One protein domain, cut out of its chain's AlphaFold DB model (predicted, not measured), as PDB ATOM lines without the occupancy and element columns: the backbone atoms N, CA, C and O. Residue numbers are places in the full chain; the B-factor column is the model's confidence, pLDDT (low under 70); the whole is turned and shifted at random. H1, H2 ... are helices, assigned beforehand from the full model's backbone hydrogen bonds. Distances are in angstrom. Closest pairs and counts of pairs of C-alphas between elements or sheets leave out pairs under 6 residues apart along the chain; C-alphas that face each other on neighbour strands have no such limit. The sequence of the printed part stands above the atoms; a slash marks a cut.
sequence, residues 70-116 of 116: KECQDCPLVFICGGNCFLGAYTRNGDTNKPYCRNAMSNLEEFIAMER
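AT A GLANCE: This is residues 70 to 116 of the 116 residues of an uncharacterized protein of candidate division WWE3 bacterium CG08_land_8_20_14_0_20_43_13 (UniProt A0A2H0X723). Going along the printed part, you meet a loose, flat arrangement of four helices that do not form a bundle: the short H1 and H2 lie to one side, H3 is at one end of the long axis, and H4 runs out at the other end as an arm. Residues 109 to 116, of which 109 to 114 belong to H4, stick out from the body. The printed part has 47 residues with four named helices, in the order H1, H2, H3, H4, and no named strand; the class is all helix. The whole is loose, with a radius of gyration of the C-alphas of 12.0 A, and its C-alphas span 39 by 21 by 11 A.

IN THESE COORDINATES: Find C-alpha 70 at (8.882, 6.414, -37.458); there H1 begins, residues 70 to 73, 5.4 A from first to last C-alpha. Next comes H2, residues 78 to 81, 5.5 A long by the same measure. Then look at C-alpha 86 at (17.613, -4.711, -43.673), where H3 begins; it holds residues 86 to 93 and is 10.7 A long. The longest helix is H4, residues 104 to 114, 15.6 A long, and its last C-alpha, that of Met 114, is at (29.488, -8.327, -18.619).

HOW THE PARTS SIT: Begin at H1 and compare it with H2: they are close but not clearly touching, and their closest C-alphas, those of Cys 72 and Val 78, are 5.9 A apart. From H2 look across to H4: these two are also close but not clearly touching, with the C-alphas of Cys 81 and Ala 104 closest at 6.9 A. H3 is apart from H1, from H2 and from H4, and H1 is apart from H4. In the backbones of H3 and H4 you will find every O i to N i+4 pair within hydrogen-bond range. H1 and H2, with 4 residues each, are too short for such a pair; the one O i to N i+3 pair of H1 is within range, and that of H2 is not.

THE WHOLE: The two C-alphas farthest apart are those of Gly 94 and Arg 116, at 39.3 A. Without the stretch that stands free, the body has 39 residues and spans 25 by 20 by 11 A. The printed part has no cut. The links from H1 to H2 and from H2 to H3 are tight, and the link of 10 residues from H3 to H4 is short. The mean pLDDT of the printed part is 82.5, and residue 116, the chain's last, is under 70.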
ATOM      1  N   LYS A  70       9.758   5.802 -38.478       86.62
ATOM      2  CA  LYS A  70       8.882   6.414 -37.458       86.62
ATOM      3  C   LYS A  70       8.969   5.686 -36.117       86.62
ATOM      4  O   LYS A  70       9.138   6.309 -35.081       86.62
ATOM      5  N   GLU A  71       8.963   4.360 -36.146       85.38
ATOM      6  CA  GLU A  71       9.035   3.505 -34.958       85.38
ATOM      7  C   GLU A  71      10.386   3.582 -34.226       85.38
ATOM      8  O   GLU A  71      10.507   3.125 -33.093       85.38
ATOM      9  N   CYS A  72      11.427   4.111 -34.873       86.25
ATOM     10  CA  CYS A  72      12.743   4.293 -34.267       86.25
ATOM     11  C   CYS A  72      12.966   5.701 -33.706       86.25
ATOM     12  O   CYS A  72      13.934   5.869 -32.971       86.25
ATOM     13  N   GLN A  73      12.123   6.686 -34.036       86.81
ATOM     14  CA  GLN A  73      12.330   8.080 -33.623       86.81
ATOM     15  C   GLN A  73      12.263   8.242 -32.101       86.81
ATOM     16  O   GLN A  73      13.144   8.873 -31.526       86.81
ATOM     17  N   ASP A  74      11.317   7.559 -31.457       87.94
ATOM     18  CA  ASP A  74      11.145   7.578 -29.997       87.94
ATOM     19  C   ASP A  74      11.815   6.380 -29.298       87.94
ATOM     20  O   ASP A  74      11.570   6.093 -28.126       87.94
ATOM     21  N   CYS A  75      12.657   5.622 -30.012       86.00
ATOM     22  CA  CYS A  75      13.273   4.422 -29.459       86.00
ATOM     23  C   CYS A  75      14.518   4.778 -28.624       86.00
ATOM     24  O   CYS A  75      15.499   5.278 -29.183       86.00
ATOM     25  N   PRO A  76      14.580   4.411 -27.327       86.81
ATOM     26  CA  PRO A  76      15.739   4.711 -26.479       86.81
ATOM     27  C   PRO A  76      17.020   4.001 -26.948       86.81
ATOM     28  O   PRO A  76      18.131   4.418 -26.631       86.81
ATOM     29  N   LEU A  77      16.879   2.942 -27.751       84.81
ATOM     30  CA  LEU A  77      17.988   2.171 -28.305       84.81
ATOM     31  C   LEU A  77      18.434   2.626 -29.696       84.81
ATOM     32  O   LEU A  77      19.279   1.961 -30.306       84.81
ATOM     33  N   VAL A  78      17.867   3.695 -30.258       84.44
ATOM     34  CA  VAL A  78      18.083   4.042 -31.670       84.44
ATOM     35  C   VAL A  78      19.555   4.301 -32.001       84.44
ATOM     36  O   VAL A  78      20.035   3.848 -33.041       84.44
ATOM     37  N   PHE A  79      20.294   4.936 -31.090       81.50
ATOM     38  CA  PHE A  79      21.723   5.224 -31.248       81.50
ATOM     39  C   PHE A  79      22.621   4.002 -31.021       81.50
ATOM     40  O   PHE A  79      23.765   3.989 -31.469       81.50
ATOM     41  N   ILE A  80      22.094   2.958 -30.378       79.88
ATOM     42  CA  ILE A  80      22.812   1.708 -30.113       79.88
ATOM     43  C   ILE A  80      22.583   0.714 -31.258       79.88
ATOM     44  O   ILE A  80      23.527   0.124 -31.773       79.88
ATOM     45  N   CYS A  81      21.331   0.529 -31.691       78.00
ATOM     46  CA  CYS A  81      20.981  -0.479 -32.696       78.00
ATOM     47  C   CYS A  81      20.930   0.057 -34.140       78.00
ATOM     48  O   CYS A  81      21.001  -0.730 -35.091       78.00
ATOM     49  N   GLY A  82      20.772   1.372 -34.335       76.12
ATOM     50  CA  GLY A  82      20.812   2.028 -35.646       76.12
ATOM     51  C   GLY A  82      19.777   1.527 -36.662       76.12
ATOM     52  O   GLY A  82      20.049   1.541 -37.865       76.12
ATOM     53  N   GLY A  83      18.623   1.021 -36.202       72.94
ATOM     54  CA  GLY A  83      17.535   0.539 -37.074       72.94
ATOM     55  C   GLY A  83      17.698  -0.906 -37.568       72.94
ATOM     56  O   GLY A  83      16.949  -1.361 -38.435       72.94
ATOM     57  N   ASN A  84      18.658  -1.646 -37.003       74.94
ATOM     58  CA  ASN A  84      18.842  -3.094 -37.153       74.94
ATOM     59  C   ASN A  84      18.976  -3.590 -38.623       74.94
ATOM     60  O   ASN A  84      19.376  -2.834 -39.512       74.94
ATOM     61  N   CYS A  85      18.731  -4.873 -38.909       80.06
ATOM     62  CA  CYS A  85      19.067  -5.547 -40.174       80.06
ATOM     63  C   CYS A  85      18.021  -5.373 -41.296       80.06
ATOM     64  O   CYS A  85      16.845  -5.666 -41.101       80.06
ATOM     65  N   PHE A  86      18.468  -4.960 -42.495       81.94
ATOM     66  CA  PHE A  86      17.613  -4.711 -43.673       81.94
ATOM     67  C   PHE A  86      16.908  -5.972 -44.150       81.94
ATOM     68  O   PHE A  86      15.689  -6.000 -44.302       81.94
ATOM     69  N   LEU A  87      17.689  -7.035 -44.340       85.44
ATOM     70  CA  LEU A  87      17.146  -8.318 -44.750       85.44
ATOM     71  C   LEU A  87      16.245  -8.899 -43.658       85.44
ATOM     72  O   LEU A  87      15.197  -9.437 -43.976       85.44
ATOM     73  N   GLY A  88      16.609  -8.736 -42.381       86.56
ATOM     74  CA  GLY A  88      15.778  -9.181 -41.260       86.56
ATOM     75  C   GLY A  88      14.399  -8.521 -41.252       86.56
ATOM     76  O   GLY A  88      13.397  -9.212 -41.073       86.56
ATOM     77  N   ALA A  89      14.335  -7.209 -41.506       86.25
ATOM     78  CA  ALA A  89      13.075  -6.475 -41.630       86.25
ATOM     79  C   ALA A  89      12.213  -7.040 -42.761       86.25
ATOM     80  O   ALA A  89      11.048  -7.371 -42.544       86.25
ATOM     81  N   TYR A  90      12.813  -7.240 -43.935       88.12
ATOM     82  CA  TYR A  90      12.112  -7.809 -45.076       88.12
ATOM     83  C   TYR A  90      11.639  -9.246 -44.830       88.12
ATOM     84  O   TYR A  90      10.485  -9.562 -45.090       88.12
ATOM     85  N   THR A  91      12.499 -10.126 -44.320       87.88
ATOM     86  CA  THR A  91      12.150 -11.535 -44.089       87.88
ATOM     87  C   THR A  91      11.055 -11.681 -43.036       87.88
ATOM     88  O   THR A  91      10.214 -12.563 -43.157       87.88
ATOM     89  N   ARG A  92      11.041 -10.819 -42.010       86.50
ATOM     90  CA  ARG A  92      10.032 -10.872 -40.945       86.50
ATOM     91  C   ARG A  92       8.707 -10.227 -41.346       86.50
ATOM     92  O   ARG A  92       7.659 -10.751 -40.998       86.50
ATOM     93  N   ASN A  93       8.761  -9.083 -42.026       85.81
ATOM     94  CA  ASN A  93       7.595  -8.218 -42.214       85.81
ATOM     95  C   ASN A  93       7.144  -8.092 -43.678       85.81
ATOM     96  O   ASN A  93       6.152  -7.420 -43.943       85.81
ATOM     97  N   GLY A  94       7.907  -8.628 -44.634       88.00
ATOM     98  CA  GLY A  94       7.735  -8.372 -46.069       88.00
ATOM     99  C   GLY A  94       8.121  -6.953 -46.508       88.00
ATOM    100  O   GLY A  94       8.075  -6.648 -47.697       88.00
ATOM    101  N   ASP A  95       8.528  -6.094 -45.568       86.00
ATOM    102  CA  ASP A  95       8.744  -4.663 -45.770       86.00
ATOM    103  C   ASP A  95      10.089  -4.221 -45.178       86.00
ATOM    104  O   ASP A  95      10.380  -4.414 -43.995       86.00
ATOM    105  N   THR A  96      10.923  -3.619 -46.023       83.12
ATOM    106  CA  THR A  96      12.247  -3.099 -45.662       83.12
ATOM    107  C   THR A  96      12.196  -1.781 -44.893       83.12
ATOM    108  O   THR A  96      13.202  -1.404 -44.288       83.12
ATOM    109  N   ASN A  97      11.057  -1.082 -44.931       82.81
ATOM    110  CA  ASN A  97      10.821   0.193 -44.250       82.81
ATOM    111  C   ASN A  97      10.271   0.014 -42.834       82.81
ATOM    112  O   ASN A  97       9.866   0.988 -42.211       82.81
ATOM    113  N   LYS A  98      10.273  -1.214 -42.315       84.94
ATOM    114  CA  LYS A  98       9.971  -1.485 -40.913       84.94
ATOM    115  C   LYS A  98      11.251  -1.745 -40.129       84.94
ATOM    116  O   LYS A  98      12.212  -2.302 -40.675       84.94
ATOM    117  N   PRO A  99      11.296  -1.390 -38.837       83.94
ATOM    118  CA  PRO A  99      12.404  -1.789 -37.992       83.94
ATOM    119  C   PRO A  99      12.434  -3.312 -37.830       83.94
ATOM    120  O   PRO A  99      11.412  -4.002 -37.844       83.94
ATOM    121  N   TYR A 100      13.631  -3.846 -37.610       84.44
ATOM    122  CA  TYR A 100      13.810  -5.237 -37.205       84.44
ATOM    123  C   TYR A 100      14.301  -5.294 -35.763       84.44
ATOM    124  O   TYR A 100      15.477  -5.497 -35.518       84.44
ATOM    125  N   CYS A 101      13.437  -5.097 -34.774       82.62
ATOM    126  CA  CYS A 101      13.849  -5.169 -33.371       82.62
ATOM    127  C   CYS A 101      14.006  -6.640 -32.945       82.62
ATOM    128  O   CYS A 101      13.012  -7.334 -32.724       82.62
ATOM    129  N   ARG A 102      15.247  -7.145 -32.862       74.12
ATOM    130  CA  ARG A 102      15.541  -8.478 -32.307       74.12
ATOM    131  C   ARG A 102      16.381  -8.358 -31.042       74.12
ATOM    132  O   ARG A 102      17.564  -8.042 -31.137       74.12
ATOM    133  N   ASN A 103      15.762  -8.640 -29.894       77.25
ATOM    134  CA  ASN A 103      16.412  -8.766 -28.582       77.25
ATOM    135  C   ASN A 103      17.323  -7.578 -28.224       77.25
ATOM    136  O   ASN A 103      18.318  -7.736 -27.534       77.25
ATOM    137  N   ALA A 104      17.034  -6.384 -28.751       77.88
ATOM    138  CA  ALA A 104      17.969  -5.265 -28.678       77.88
ATOM    139  C   ALA A 104      18.198  -4.801 -27.228       77.88
ATOM    140  O   ALA A 104      19.341  -4.542 -26.871       77.88
ATOM    141  N   MET A 105      17.139  -4.777 -26.404       81.44
ATOM    142  CA  MET A 105      17.236  -4.472 -24.969       81.44
ATOM    143  C   MET A 105      17.994  -5.569 -24.221       81.44
ATOM    144  O   MET A 105      18.991  -5.273 -23.583       81.44
ATOM    145  N   SER A 106      17.600  -6.836 -24.379       83.19
ATOM    146  CA  SER A 106      18.239  -7.934 -23.643       83.19
ATOM    147  C   SER A 106      19.724  -8.093 -23.989       83.19
ATOM    148  O   SER A 106      20.534  -8.336 -23.107       83.19
ATOM    149  N   ASN A 107      20.112  -7.895 -25.257       80.25
ATOM    150  CA  ASN A 107      21.525  -7.908 -25.655       80.25
ATOM    151  C   ASN A 107      22.312  -6.749 -25.019       80.25
ATOM    152  O   ASN A 107      23.499  -6.893 -24.749       80.25
ATOM    153  N   LEU A 108      21.677  -5.583 -24.848       82.31
ATOM    154  CA  LEU A 108      22.305  -4.436 -24.200       82.31
ATOM    155  C   LEU A 108      22.462  -4.681 -22.698       82.31
ATOM    156  O   LEU A 108      23.524  -4.407 -22.153       82.31
ATOM    157  N   GLU A 109      21.428  -5.204 -22.042       85.50
ATOM    158  CA  GLU A 109      21.463  -5.561 -20.621       85.50
ATOM    159  C   GLU A 109      22.550  -6.600 -20.336       85.50
ATOM    160  O   GLU A 109      23.338  -6.415 -19.413       85.50
ATOM    161  N   GLU A 110      22.648  -7.641 -21.168       84.25
ATOM    162  CA  GLU A 110      23.702  -8.655 -21.090       84.25
ATOM    163  C   GLU A 110      25.092  -8.030 -21.264       84.25
ATOM    164  O   GLU A 110      25.984  -8.272 -20.453       84.25
ATOM    165  N   PHE A 111      25.269  -7.160 -22.263       82.75
ATOM    166  CA  PHE A 111      26.535  -6.461 -22.483       82.75
ATOM    167  C   PHE A 111      26.938  -5.593 -21.281       82.75
ATOM    168  O   PHE A 111      28.080  -5.650 -20.835       82.75
ATOM    169  N   ILE A 112      25.997  -4.829 -20.714       85.75
ATOM    170  CA  ILE A 112      26.238  -4.010 -19.516       85.75
ATOM    171  C   ILE A 112      26.579  -4.896 -18.312       85.75
ATOM    172  O   ILE A 112      27.436  -4.528 -17.509       85.75
ATOM    173  N   ALA A 113      25.925  -6.051 -18.171       87.00
ATOM    174  CA  ALA A 113      26.195  -6.993 -17.090       87.00
ATOM    175  C   ALA A 113      27.596  -7.617 -17.187       87.00
ATOM    176  O   ALA A 113      28.201  -7.872 -16.154       87.00
ATOM    177  N   MET A 114      28.127  -7.819 -18.398       81.06
ATOM    178  CA  MET A 114      29.488  -8.327 -18.619       81.06
ATOM    179  C   MET A 114      30.594  -7.308 -18.300       81.06
ATOM    180  O   MET A 114      31.740  -7.704 -18.102       81.06
ATOM    181  N   GLU A 115      30.285  -6.008 -18.289       74.81
ATOM    182  CA  GLU A 115      31.254  -4.946 -17.967       74.81
ATOM    183  C   GLU A 115      31.292  -4.565 -16.474       74.81
ATOM    184  O   GLU A 115      32.111  -3.722 -16.083       74.81
ATOM    185  N   ARG A 116      30.422  -5.165 -15.650       55.91
ATOM    186  CA  ARG A 116      30.398  -5.023 -14.186       55.91
ATOM    187  C   ARG A 116      31.259  -6.082 -13.512       55.91
ATOM    188  O   ARG A 116      31.910  -5.708 -12.512       55.91
TER     189      ARG A 116